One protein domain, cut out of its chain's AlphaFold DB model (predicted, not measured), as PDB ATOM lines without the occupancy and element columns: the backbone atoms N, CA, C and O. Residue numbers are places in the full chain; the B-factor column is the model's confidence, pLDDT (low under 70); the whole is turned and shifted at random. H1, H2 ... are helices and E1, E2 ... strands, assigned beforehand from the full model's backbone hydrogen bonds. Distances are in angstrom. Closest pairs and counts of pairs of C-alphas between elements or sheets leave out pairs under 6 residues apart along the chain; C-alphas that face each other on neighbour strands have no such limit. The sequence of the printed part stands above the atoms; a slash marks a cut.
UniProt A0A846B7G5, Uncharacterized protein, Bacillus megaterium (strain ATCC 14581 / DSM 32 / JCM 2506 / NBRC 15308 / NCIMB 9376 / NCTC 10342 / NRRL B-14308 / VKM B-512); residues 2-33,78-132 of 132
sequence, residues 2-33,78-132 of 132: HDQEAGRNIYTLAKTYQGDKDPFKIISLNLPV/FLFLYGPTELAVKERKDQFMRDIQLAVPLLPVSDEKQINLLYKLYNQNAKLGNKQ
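Overview. This is residues 2 to 33 and 78 to 132 of the 132 residues of an uncharacterized protein of Bacillus megaterium (strain ATCC 14581 / DSM 32 / JCM 2506 / NBRC 15308 / NCIMB 9376 / NCTC 10342 / NRRL B-14308 / VKM B-512) (UniProt A0A846B7G5). This is a loose, flat model strung out along one long axis: a small two-stranded ribbon, E1 and E2, lies in the middle, with helices H1 and H2 toward one end and helix H3 with the tail of residues 127 to 132 toward the other. H2 packs beside the short strand E2, H1 meets H2 near the last residues of H2, and H3 lies near E1 without contact to either of the other helices. The printed part has 87 residues with three named helices and two named strands in the order H1, E1, E2, H2, H3; the sheet, E1 - E2, is antiparallel and the class is mixed, helices and strands. The radius of gyration of the C-alphas is 15.8 A, and the C-alphas span 51 by 36 by 18 A.

Arrangement. Begin with H1, residues 2 to 19, which a tight link of 4 residues joins to E1, residues 24 to 32. Look next past the cut to E2, residues 78 to 81, the antiparallel neighbour of E1 at 150 degrees between their directions. C-alphas 26 and 79 face each other at 4.8 A; N 27 and O 78 are 2.9 A apart and N 80 and O 25 are 2.8 A apart, both within hydrogen-bond range. A tight link leads from E2 to H2, residues 86 to 100, where the closest C-alphas of the two, Leu 81 and Val 89, are 6.4 A apart. H1 and H2 touch, with residues 12 to 16 of H1 and 96 to 100 of H2 alone; their closest C-alphas, Leu 13 and Ile 100, are 6.5 A apart. The two helices run opposite ways at a shallow tilt of 21 degrees. A short link of 10 residues follows to H3, residues 111 to 122, which is near E1, with 6 pairs of C-alphas within 10 A. H3 is apart from H1, H2 and E2. In H1, H2 and H3 every O i to N i+4 pair is within hydrogen-bond range.

Along the chain. Find C-alpha 2 at (83.527, 30.195, 99.658); from there H1 runs 25.6 A to C-alpha 19. E1 begins at C-alpha 24, at (71.685, 7.678, 86.283), and covers 25.1 A. E2 covers 9.7 A, H2 20.9 A, and H3 16.8 A, ending at C-alpha 122 at (63.105, 10.466, 70.319).

Size, cuts and confidence. The C-alphas of Gln 4 and Gln 132 are the two farthest apart, at 50.9 A. Residues 34 to 77 are not printed, and C-alphas 33 and 78 are 16.3 A apart across that cut. Of the links that are printed whole, none is long. The mean pLDDT of the printed part is 85.8; residue 2 and residues 127 to 132 are under 70.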
ATOM      1  N   HIS A   2      83.773  30.751 100.999       68.00
ATOM      2  CA  HIS A   2      83.527  30.195  99.658       68.00
ATOM      3  C   HIS A   2      84.185  28.820  99.408       68.00
ATOM      4  O   HIS A   2      83.523  27.891  98.957       68.00
ATOM      5  N   ASP A   3      85.445  28.643  99.817       77.38
ATOM      6  CA  ASP A   3      86.150  27.361  99.642       77.38
ATOM      7  C   ASP A   3      85.582  26.230 100.515       77.38
ATOM      8  O   ASP A   3      85.609  25.061 100.132       77.38
ATOM      9  N   GLN A   4      85.016  26.568 101.679       81.75
ATOM     10  CA  GLN A   4      84.370  25.595 102.568       81.75
ATOM     11  C   GLN A   4      83.024  25.128 102.001       81.75
ATOM     12  O   GLN A   4      82.700  23.944 102.087       81.75
ATOM     13  N   GLU A   5      82.257  26.031 101.385       84.31
ATOM     14  CA  GLU A   5      81.025  25.684 100.665       84.31
ATOM     15  C   GLU A   5      81.324  24.831  99.431       84.31
ATOM     16  O   GLU A   5      80.690  23.795  99.231       84.31
ATOM     17  N   ALA A   6      82.336  25.204  98.644       87.06
ATOM     18  CA  ALA A   6      82.764  24.427  97.486       87.06
ATOM     19  C   ALA A   6      83.198  23.008  97.887       87.06
ATOM     20  O   ALA A   6      82.723  22.031  97.305       87.06
ATOM     21  N   GLY A   7      84.025  22.875  98.930       90.62
ATOM     22  CA  GLY A   7      84.436  21.573  99.463       90.62
ATOM     23  C   GLY A   7      83.253  20.724  99.938       90.62
ATOM     24  O   GLY A   7      83.180  19.532  99.634       90.62
ATOM     25  N   ARG A   8      82.275  21.340 100.614       87.69
ATOM     26  CA  ARG A   8      81.040  20.666 101.041       87.69
ATOM     27  C   ARG A   8      80.197  20.192  99.858       87.69
ATOM     28  O   ARG A   8      79.663  19.081  99.908       87.69
ATOM     29  N   ASN A   9      80.088  20.993  98.802       89.94
ATOM     30  CA  ASN A   9      79.331  20.641  97.601       89.94
ATOM     31  C   ASN A   9      79.989  19.476  96.862       89.94
ATOM     32  O   ASN A   9      79.310  18.508  96.522       89.94
ATOM     33  N   ILE A  10      81.313  19.524  96.689       91.25
ATOM     34  CA  ILE A  10      82.090  18.439  96.079       91.25
ATOM     35  C   ILE A  10      81.911  17.144  96.873       91.25
ATOM     36  O   ILE A  10      81.602  16.110  96.287       91.25
ATOM     37  N   TYR A  11      82.044  17.198  98.201       90.88
ATOM     38  CA  TYR A  11      81.856  16.027  99.057       90.88
ATOM     39  C   TYR A  11      80.437  15.456  98.961       90.88
ATOM     40  O   TYR A  11      80.274  14.248  98.804       90.88
ATOM     41  N   THR A  12      79.415  16.316  99.017       89.88
ATOM     42  CA  THR A  12      78.006  15.908  98.893       89.88
ATOM     43  C   THR A  12      77.769  15.176  97.576       89.88
ATOM     44  O   THR A  12      77.268  14.056  97.578       89.88
ATOM     45  N   LEU A  13      78.204  15.767  96.460       89.75
ATOM     46  CA  LEU A  13      78.050  15.171  95.136       89.75
ATOM     47  C   LEU A  13      78.816  13.850  95.015       89.75
ATOM     48  O   LEU A  13      78.242  12.856  94.580       89.75
ATOM     49  N   ALA A  14      80.080  13.811  95.445       89.75
ATOM     50  CA  ALA A  14      80.899  12.604  95.388       89.75
ATOM     51  C   ALA A  14      80.279  11.462  96.203       89.75
ATOM     52  O   ALA A  14      80.157  10.347  95.699       89.75
ATOM     53  N   LYS A  15      79.826  11.752  97.428       88.75
ATOM     54  CA  LYS A  15      79.162  10.777  98.295       88.75
ATOM     55  C   LYS A  15      77.883  10.243  97.657       88.75
ATOM     56  O   LYS A  15      77.681   9.032  97.656       88.75
ATOM     57  N   THR A  16      77.027  11.114  97.119       86.12
ATOM     58  CA  THR A  16      75.776  10.665  96.494       86.12
ATOM     59  C   THR A  16      76.046   9.835  95.242       86.12
ATOM     60  O   THR A  16      75.445   8.780  95.081       86.12
ATOM     61  N   TYR A  17      76.987  10.248  94.389       84.44
ATOM     62  CA  TYR A  17      77.312   9.511  93.166       84.44
ATOM     63  C   TYR A  17      77.991   8.164  93.427       84.44
ATOM     64  O   TYR A  17      77.757   7.223  92.680       84.44
ATOM     65  N   GLN A  18      78.819   8.056  94.469       85.31
ATOM     66  CA  GLN A  18      79.458   6.792  94.852       85.31
ATOM     67  C   GLN A  18      78.512   5.851  95.606       85.31
ATOM     68  O   GLN A  18      78.662   4.635  95.523       85.31
ATOM     69  N   GLY A  19      77.578   6.404  96.384       80.31
ATOM     70  CA  GLY A  19      76.636   5.624  97.188       80.31
ATOM     71  C   GLY A  19      75.478   5.032  96.387       80.31
ATOM     72  O   GLY A  19      74.833   4.090  96.850       80.31
ATOM     73  N   ASP A  20      75.211   5.572  95.202       79.50
ATOM     74  CA  ASP A  20      74.119   5.129  94.352       79.50
ATOM     75  C   ASP A  20      74.527   3.924  93.496       79.50
ATOM     76  O   ASP A  20      75.534   3.944  92.790       79.50
ATOM     77  N   LYS A  21      73.746   2.845  93.584       81.25
ATOM     78  CA  LYS A  21      74.058   1.568  92.921       81.25
ATOM     79  C   LYS A  21      73.508   1.492  91.504       81.25
ATOM     80  O   LYS A  21      74.048   0.762  90.676       81.25
ATOM     81  N   ASP A  22      72.434   2.224  91.239       87.38
ATOM     82  CA  ASP A  22      71.762   2.201  89.951       87.38
ATOM     83  C   ASP A  22      72.348   3.273  89.023       87.38
ATOM     84  O   ASP A  22      72.697   4.370  89.466       87.38
ATOM     85  N   PRO A  23      72.406   3.039  87.702       87.56
ATOM     86  CA  PRO A  23      72.851   4.067  86.774       87.56
ATOM     87  C   PRO A  23      71.903   5.272  86.811       87.56
ATOM     88  O   PRO A  23      70.696   5.129  87.023       87.56
ATOM     89  N   PHE A  24      72.443   6.464  86.580       90.56
ATOM     90  CA  PHE A  24      71.685   7.678  86.283       90.56
ATOM     91  C   PHE A  24      72.305   8.385  85.081       90.56
ATOM     92  O   PHE A  24      73.445   8.118  84.695       90.56
ATOM     93  N   LYS A  25      71.553   9.305  84.474       91.69
ATOM     94  CA  LYS A  25      72.030  10.092  83.336       91.69
ATOM     95  C   LYS A  25      71.726  11.566  83.537       91.69
ATOM     96  O   LYS A  25      70.607  11.930  83.875       91.69
ATOM     97  N   ILE A  26      72.711  12.419  83.270       91.88
ATOM     98  CA  ILE A  26      72.515  13.868  83.189       91.88
ATOM     99  C   ILE A  26      72.437  14.242  81.710       91.88
ATOM    100  O   ILE A  26      73.337  13.926  80.932       91.88
ATOM    101  N   ILE A  27      71.351  14.896  81.312       92.06
ATOM    102  CA  ILE A  27      71.125  15.346  79.936       92.06
ATOM    103  C   ILE A  27      71.026  16.863  79.934       92.06
ATOM    104  O   ILE A  27      70.239  17.432  80.682       92.06
ATOM    105  N   SER A  28      71.785  17.522  79.060       92.75
ATOM    106  CA  SER A  28      71.649  18.959  78.829       92.75
ATOM    107  C   SER A  28      70.969  19.239  77.496       92.75
ATOM    108  O   SER A  28      71.422  18.722  76.473       92.75
ATOM    109  N   LEU A  29      69.942  20.085  77.489       89.25
ATOM    110  CA  LEU A  29      69.223  20.486  76.281       89.25
ATOM    111  C   LEU A  29      69.079  22.000  76.203       89.25
ATOM    112  O   LEU A  29      68.865  22.667  77.209       89.25
ATOM    113  N   ASN A  30      69.143  22.526  74.985       87.19
ATOM    114  CA  ASN A  30      68.815  23.915  74.698       87.19
ATOM    115  C   ASN A  30      67.333  23.988  74.315       87.19
ATOM    116  O   ASN A  30      66.963  23.626  73.196       87.19
ATOM    117  N   LEU A  31      66.486  24.404  75.254       85.00
ATOM    118  CA  LEU A  31      65.046  24.545  75.041       85.00
ATOM    119  C   LEU A  31      64.702  25.984  74.640       85.00
ATOM    120  O   LEU A  31      65.316  26.910  75.172       85.00
ATOM    121  N   PRO A  32      63.746  26.209  73.723       82.25
ATOM    122  CA  PRO A  32      63.294  27.556  73.381       82.25
ATOM    123  C   PRO A  32      62.823  28.326  74.615       82.25
ATOM    124  O   PRO A  32      62.175  27.767  75.503       82.25
ATOM    125  N   VAL A  33      63.157  29.612  74.679       84.75
ATOM    126  CA  VAL A  33      62.721  30.470  75.786       84.75
ATOM    127  C   VAL A  33      61.226  30.722  75.666       84.75
ATOM    128  O   VAL A  33      60.802  31.369  74.718       84.75
ATOM    129  N   PHE A  78      68.737  17.982  82.978       93.00
ATOM    130  CA  PHE A  78      67.785  16.992  83.457       93.00
ATOM    131  C   PHE A  78      68.532  15.804  84.042       93.00
ATOM    132  O   PHE A  78      69.450  15.279  83.411       93.00
ATOM    133  N   LEU A  79      68.107  15.367  85.223       92.12
ATOM    134  CA  LEU A  79      68.591  14.151  85.858       92.12
ATOM    135  C   LEU A  79      67.584  13.022  85.621       92.12
ATOM    136  O   LEU A  79      66.433  13.110  86.039       92.12
ATOM    137  N   PHE A  80      68.033  11.974  84.944       93.06
ATOM    138  CA  PHE A  80      67.269  10.764  84.681       93.06
ATOM    139  C   PHE A  80      67.693   9.695  85.677       93.06
ATOM    140  O   PHE A  80      68.857   9.288  85.700       93.06
ATOM    141  N   LEU A  81      66.728   9.251  86.473       92.56
ATOM    142  CA  LEU A  81      66.880   8.157  87.417       92.56
ATOM    143  C   LEU A  81      66.188   6.922  86.850       92.56
ATOM    144  O   LEU A  81      65.142   7.017  86.210       92.56
ATOM    145  N   TYR A  82      66.795   5.770  87.093       92.38
ATOM    146  CA  TYR A  82      66.337   4.476  86.606       92.38
ATOM    147  C   TYR A  82      66.137   3.524  87.783       92.38
ATOM    148  O   TYR A  82      66.639   3.757  88.880       92.38
ATOM    149  N   GLY A  83      65.384   2.457  87.577       92.31
ATOM    150  CA  GLY A  83      65.133   1.479  88.621       92.31
ATOM    151  C   GLY A  83      64.304   0.321  88.085       92.31
ATOM    152  O   GLY A  83      63.688   0.449  87.024       92.31
ATOM    153  N   PRO A  84      64.288  -0.812  88.798       92.94
ATOM    154  CA  PRO A  84      63.592  -2.017  88.355       92.94
ATOM    155  C   PRO A  84      62.064  -1.876  88.404       92.94
ATOM    156  O   PRO A  84      61.358  -2.583  87.691       92.94
ATOM    157  N   THR A  85      61.542  -0.976  89.245       95.75
ATOM    158  CA  THR A  85      60.106  -0.723  89.414       95.75
ATOM    159  C   THR A  85      59.825   0.772  89.520       95.75
ATOM    160  O   THR A  85      60.697   1.560  89.890       95.75
ATOM    161  N   GLU A  86      58.584   1.176  89.237       93.75
ATOM    162  CA  GLU A  86      58.150   2.569  89.391       93.75
ATOM    163  C   GLU A  86      58.324   3.071  90.834       93.75
ATOM    164  O   GLU A  86      58.771   4.198  91.049       93.75
ATOM    165  N   LEU A  87      58.016   2.223  91.824       95.38
ATOM    166  CA  LEU A  87      58.192   2.549  93.239       95.38
ATOM    167  C   LEU A  87      59.667   2.820  93.566       95.38
ATOM    168  O   LEU A  87      59.967   3.861  94.146       95.38
ATOM    169  N   ALA A  88      60.581   1.958  93.108       94.00
ATOM    170  CA  ALA A  88      62.016   2.142  93.322       94.00
ATOM    171  C   ALA A  88      62.521   3.462  92.713       94.00
ATOM    172  O   ALA A  88      63.302   4.180  93.333       94.00
ATOM    173  N   VAL A  89      62.034   3.833  91.521       93.44
ATOM    174  CA  VAL A  89      62.383   5.117  90.889       93.44
ATOM    175  C   VAL A  89      61.851   6.303  91.696       93.44
ATOM    176  O   VAL A  89      62.566   7.292  91.863       93.44
ATOM    177  N   LYS A  90      60.618   6.225  92.214       93.50
ATOM    178  CA  LYS A  90      60.026   7.286  93.047       93.50
ATOM    179  C   LYS A  90      60.810   7.488  94.344       93.50
ATOM    180  O   LYS A  90      61.181   8.619  94.645       93.50
ATOM    181  N   GLU A  91      61.119   6.409  95.055       93.38
ATOM    182  CA  GLU A  91      61.907   6.453  96.292       93.38
ATOM    183  C   GLU A  91      63.311   7.012  96.041       93.38
ATOM    184  O   GLU A  91      63.771   7.902  96.762       93.38
ATOM    185  N   ARG A  92      63.965   6.559  94.963       91.06
ATOM    186  CA  ARG A  92      65.279   7.060  94.544       91.06
ATOM    187  C   ARG A  92      65.234   8.546  94.189       91.06
ATOM    188  O   ARG A  92      66.119   9.291  94.602       91.06
ATOM    189  N   LYS A  93      64.198   9.007  93.480       92.06
ATOM    190  CA  LYS A  93      63.979  10.433  93.184       92.06
ATOM    191  C   LYS A  93      63.874  11.251  94.466       92.06
ATOM    192  O   LYS A  93      64.548  12.269  94.585       92.06
ATOM    193  N   ASP A  94      63.071  10.808  95.425       92.00
ATOM    194  CA  ASP A  94      62.891  11.533  96.683       92.00
ATOM    195  C   ASP A  94      64.182  11.551  97.517       92.00
ATOM    196  O   ASP A  94      64.495  12.565  98.142       92.00
ATOM    197  N   GLN A  95      64.972  10.473  97.482       89.94
ATOM    198  CA  GLN A  95      66.293  10.424  98.110       89.94
ATOM    199  C   GLN A  95      67.272  11.411  97.459       89.94
ATOM    200  O   GLN A  95      67.890  12.208  98.159       89.94
ATOM    201  N   PHE A  96      67.352  11.434  96.125       90.00
ATOM    202  CA  PHE A  96      68.184  12.385  95.383       90.00
ATOM    203  C   PHE A  96      67.809  13.840  95.668       90.00
ATOM    204  O   PHE A  96      68.689  14.676  95.876       90.00
ATOM    205  N   MET A  97      66.506  14.136  95.709       89.94
ATOM    206  CA  MET A  97      66.006  15.464  96.063       89.94
ATOM    207  C   MET A  97      66.451  15.874  97.469       89.94
ATOM    208  O   MET A  97      66.770  17.034  97.664       89.94
ATOM    209  N   ARG A  98      66.531  14.957  98.440       88.25
ATOM    210  CA  ARG A  98      67.030  15.279  99.789       88.25
ATOM    211  C   ARG A  98      68.548  15.447  99.838       88.25
ATOM    212  O   ARG A  98      69.034  16.396 100.446       88.25
ATOM    213  N   ASP A  99      69.283  14.536  99.208       87.12
ATOM    214  CA  ASP A  99      70.736  14.441  99.375       87.12
ATOM    215  C   ASP A  99      71.496  15.512  98.594       87.12
ATOM    216  O   ASP A  99      72.451  16.097  99.102       87.12
ATOM    217  N   ILE A 100      71.076  15.782  97.354       86.56
ATOM    218  CA  ILE A 100      71.813  16.666  96.443       86.56
ATOM    219  C   ILE A 100      71.335  18.115  96.525       86.56
ATOM    220  O   ILE A 100      72.120  19.005  96.210       86.56
ATOM    221  N   GLN A 101      70.111  18.391  96.990       82.50
ATOM    222  CA  GLN A 101      69.525  19.741  96.959       82.50
ATOM    223  C   GLN A 101      70.362  20.813  97.671       82.50
ATOM    224  O   GLN A 101      70.305  21.977  97.280       82.50
ATOM    225  N   LEU A 102      71.168  20.431  98.669       78.50
ATOM    226  CA  LEU A 102      72.094  21.344  99.347       78.50
ATOM    227  C   LEU A 102      73.277  21.779  98.468       78.50
ATOM    228  O   LEU A 102      73.785  22.879  98.653       78.50
ATOM    229  N   ALA A 103      73.714  20.930  97.536       86.94
ATOM    230  CA  ALA A 103      74.842  21.195  96.646       86.94
ATOM    231  C   ALA A 103      74.395  21.673  95.257       86.94
ATOM    232  O   ALA A 103      75.016  22.558  94.671       86.94
ATOM    233  N   VAL A 104      73.320  21.088  94.725       86.25
ATOM    234  CA  VAL A 104      72.735  21.421  93.424       86.25
ATOM    235  C   VAL A 104      71.222  21.529  93.592       86.25
ATOM    236  O   VAL A 104      70.574  20.518  93.862       86.25
ATOM    237  N   PRO A 105      70.629  22.721  93.407       86.56
ATOM    238  CA  PRO A 105      69.186  22.890  93.487       86.56
ATOM    239  C   PRO A 105      68.484  22.040  92.424       86.56
ATOM    240  O   PRO A 105      68.563  22.321  91.228       86.56
ATOM    241  N   LEU A 106      67.792  20.994  92.867       89.00
ATOM    242  CA  LEU A 106      66.962  20.160  92.008       89.00
ATOM    243  C   LEU A 106      65.526  20.687  92.020       89.00
ATOM    244  O   LEU A 106      64.991  21.057  93.066       89.00
ATOM    245  N   LEU A 107      64.901  20.712  90.845       90.25
ATOM    246  CA  LEU A 107      63.510  21.114  90.674       90.25
ATOM    247  C   LEU A 107      62.706  19.930  90.129       90.25
ATOM    248  O   LEU A 107      63.159  19.285  89.179       90.25
ATOM    249  N   PRO A 108      61.513  19.643  90.684       90.19
ATOM    250  CA  PRO A 108      60.637  18.641  90.104       90.19
ATOM    251  C   PRO A 108      60.203  19.071  88.698       90.19
ATOM    252  O   PRO A 108      59.922  20.243  88.437       90.19
ATOM    253  N   VAL A 109      60.135  18.102  87.790       91.06
ATOM    254  CA  VAL A 109      59.675  18.304  86.412       91.06
ATOM    255  C   VAL A 109      58.218  17.867  86.328       91.06
ATOM    256  O   VAL A 109      57.910  16.743  86.717       91.06
ATOM    257  N   SER A 110      57.338  18.736  85.819       91.56
ATOM    258  CA  SER A 110      55.925  18.403  85.603       91.56
ATOM    259  C   SER A 110      55.757  17.281  84.581       91.56
ATOM    260  O   SER A 110      56.549  17.177  83.642       91.56
ATOM    261  N   ASP A 111      54.692  16.492  84.711       91.00
ATOM    262  CA  ASP A 111      54.407  15.356  83.823       91.00
ATOM    263  C   ASP A 111      54.360  15.776  82.345       91.00
ATOM    264  O   ASP A 111      54.985  15.152  81.490       91.00
ATOM    265  N   GLU A 112      53.721  16.910  82.043       88.94
ATOM    266  CA  GLU A 112      53.693  17.486  80.694       88.94
ATOM    267  C   GLU A 112      55.107  17.758  80.155       88.94
ATOM    268  O   GLU A 112      55.432  17.440  79.007       88.94
ATOM    269  N   LYS A 113      55.992  18.320  80.989       89.12
ATOM    270  CA  LYS A 113      57.375  18.603  80.598       89.12
ATOM    271  C   LYS A 113      58.185  17.316  80.437       89.12
ATOM    272  O   LYS A 113      59.021  17.263  79.538       89.12
ATOM    273  N   GLN A 114      57.919  16.278  81.234       91.62
ATOM    274  CA  GLN A 114      58.531  14.957  81.059       91.62
ATOM    275  C   GLN A 114      58.132  14.329  79.717       91.62
ATOM    276  O   GLN A 114      59.005  13.887  78.969       91.62
ATOM    277  N   ILE A 115      56.843  14.359  79.367       90.81
ATOM    278  CA  ILE A 115      56.334  13.847  78.086       90.81
ATOM    279  C   ILE A 115      56.977  14.599  76.915       90.81
ATOM    280  O   ILE A 115      57.525  13.976  76.004       90.81
ATOM    281  N   ASN A 116      56.989  15.935  76.962       88.19
ATOM    282  CA  ASN A 116      57.606  16.770  75.926       88.19
ATOM    283  C   ASN A 116      59.113  16.511  75.778       88.19
ATOM    284  O   ASN A 116      59.639  16.466  74.662       88.19
ATOM    285  N   LEU A 117      59.813  16.313  76.898       89.69
ATOM    286  CA  LEU A 117      61.233  15.980  76.924       89.69
ATOM    287  C   LEU A 117      61.503  14.634  76.244       89.69
ATOM    288  O   LEU A 117      62.359  14.560  75.361       89.69
ATOM    289  N   LEU A 118      60.757  13.590  76.616       90.56
ATOM    290  CA  LEU A 118      60.870  12.271  75.994       90.56
ATOM    291  C   LEU A 118      60.565  12.353  74.496       90.56
ATOM    292  O   LEU A 118      61.368  11.894  73.687       90.56
ATOM    293  N   TYR A 119      59.477  13.025  74.113       89.62
ATOM    294  CA  TYR A 119      59.122  13.221  72.710       89.62
ATOM    295  C   TYR A 119      60.263  13.862  71.912       89.62
ATOM    296  O   TYR A 119      60.623  13.361  70.850       89.62
ATOM    297  N   LYS A 120      60.892  14.922  72.434       86.56
ATOM    298  CA  LYS A 120      62.024  15.593  71.778       86.56
ATOM    299  C   LYS A 120      63.278  14.729  71.695       86.56
ATOM    300  O   LYS A 120      63.989  14.810  70.696       86.56
ATOM    301  N   LEU A 121      63.563  13.922  72.715       87.88
ATOM    302  CA  LEU A 121      64.717  13.019  72.703       87.88
ATOM    303  C   LEU A 121      64.595  11.961  71.600       87.88
ATOM    304  O   LEU A 121      65.586  11.685  70.924       87.88
ATOM    305  N   TYR A 122      63.388  11.437  71.382       87.75
ATOM    306  CA  TYR A 122      63.105  10.466  70.319       87.75
ATOM    307  C   TYR A 122      62.794  11.111  68.960       87.75
ATOM    308  O   TYR A 122      62.868  10.445  67.934       87.75
ATOM    309  N   ASN A 123      62.511  12.416  68.929       88.31
ATOM    310  CA  ASN A 123      62.238  13.184  67.715       88.31
ATOM    311  C   ASN A 123      63.104  14.449  67.689       88.31
ATOM    312  O   ASN A 123      62.616  15.573  67.816       88.31
ATOM    313  N   GLN A 124      64.415  14.283  67.515       80.00
ATOM    314  CA  GLN A 124      65.374  15.389  67.645       80.00
ATOM    315  C   GLN A 124      65.116  16.540  66.662       80.00
ATOM    316  O   GLN A 124      65.348  17.703  67.002       80.00
ATOM    317  N   ASN A 125      64.552  16.242  65.490       80.69
ATOM    318  CA  ASN A 125      64.174  17.240  64.486       80.69
ATOM    319  C   ASN A 125      62.805  17.889  64.750       80.69
ATOM    320  O   ASN A 125      62.494  18.922  64.153       80.69
ATOM    321  N   ALA A 126      61.989  17.332  65.652       75.88
ATOM    322  CA  ALA A 126      60.714  17.931  66.014       75.88
ATOM    323  C   ALA A 126      60.959  19.253  66.742       75.88
ATOM    324  O   ALA A 126      61.790  19.358  67.647       75.88
ATOM    325  N   LYS A 127      60.254  20.300  66.334       66.44
ATOM    326  CA  LYS A 127      60.359  21.601  66.987       66.44
ATOM    327  C   LYS A 127      59.434  21.594  68.199       66.44
ATOM    328  O   LYS A 127      58.234  21.401  68.053       66.44
ATOM    329  N   LEU A 128      60.015  21.760  69.385       60.06
ATOM    330  CA  LEU A 128      59.261  22.006  70.608       60.06
ATOM    331  C   LEU A 128      58.818  23.468  70.583       60.06
ATOM    332  O   LEU A 128      59.670  24.352  70.540       60.06
ATOM    333  N   GLY A 129      57.515  23.716  70.566       57.88
ATOM    334  CA  GLY A 129      56.943  25.061  70.532       57.88
ATOM    335  C   GLY A 129      55.947  25.248  69.395       57.88
ATOM    336  O   GLY A 129      56.038  24.586  68.359       57.88
ATOM    337  N   ASN A 130      55.000  26.161  69.618       48.56
ATOM    338  CA  ASN A 130      53.924  26.523  68.699       48.56
ATOM    339  C   ASN A 130      54.495  27.123  67.410       48.56
ATOM    340  O   ASN A 130      54.547  28.337  67.233       48.56
ATOM    341  N   LYS A 131      54.934  26.272  66.489       41.09
ATOM    342  CA  LYS A 131      54.928  26.643  65.084       41.09
ATOM    343  C   LYS A 131      53.474  26.657  64.650       41.09
ATOM    344  O   LYS A 131      52.864  25.594  64.555       41.09
ATOM    345  N   GLN A 132      52.939  27.853  64.445       36.94
ATOM    346  CA  GLN A 132      51.966  28.019  63.374       36.94
ATOM    347  C   GLN A 132      52.643  27.686  62.042       36.94
ATOM    348  O   GLN A 132      53.859  27.983  61.910       36.94
TER     349      GLN A 132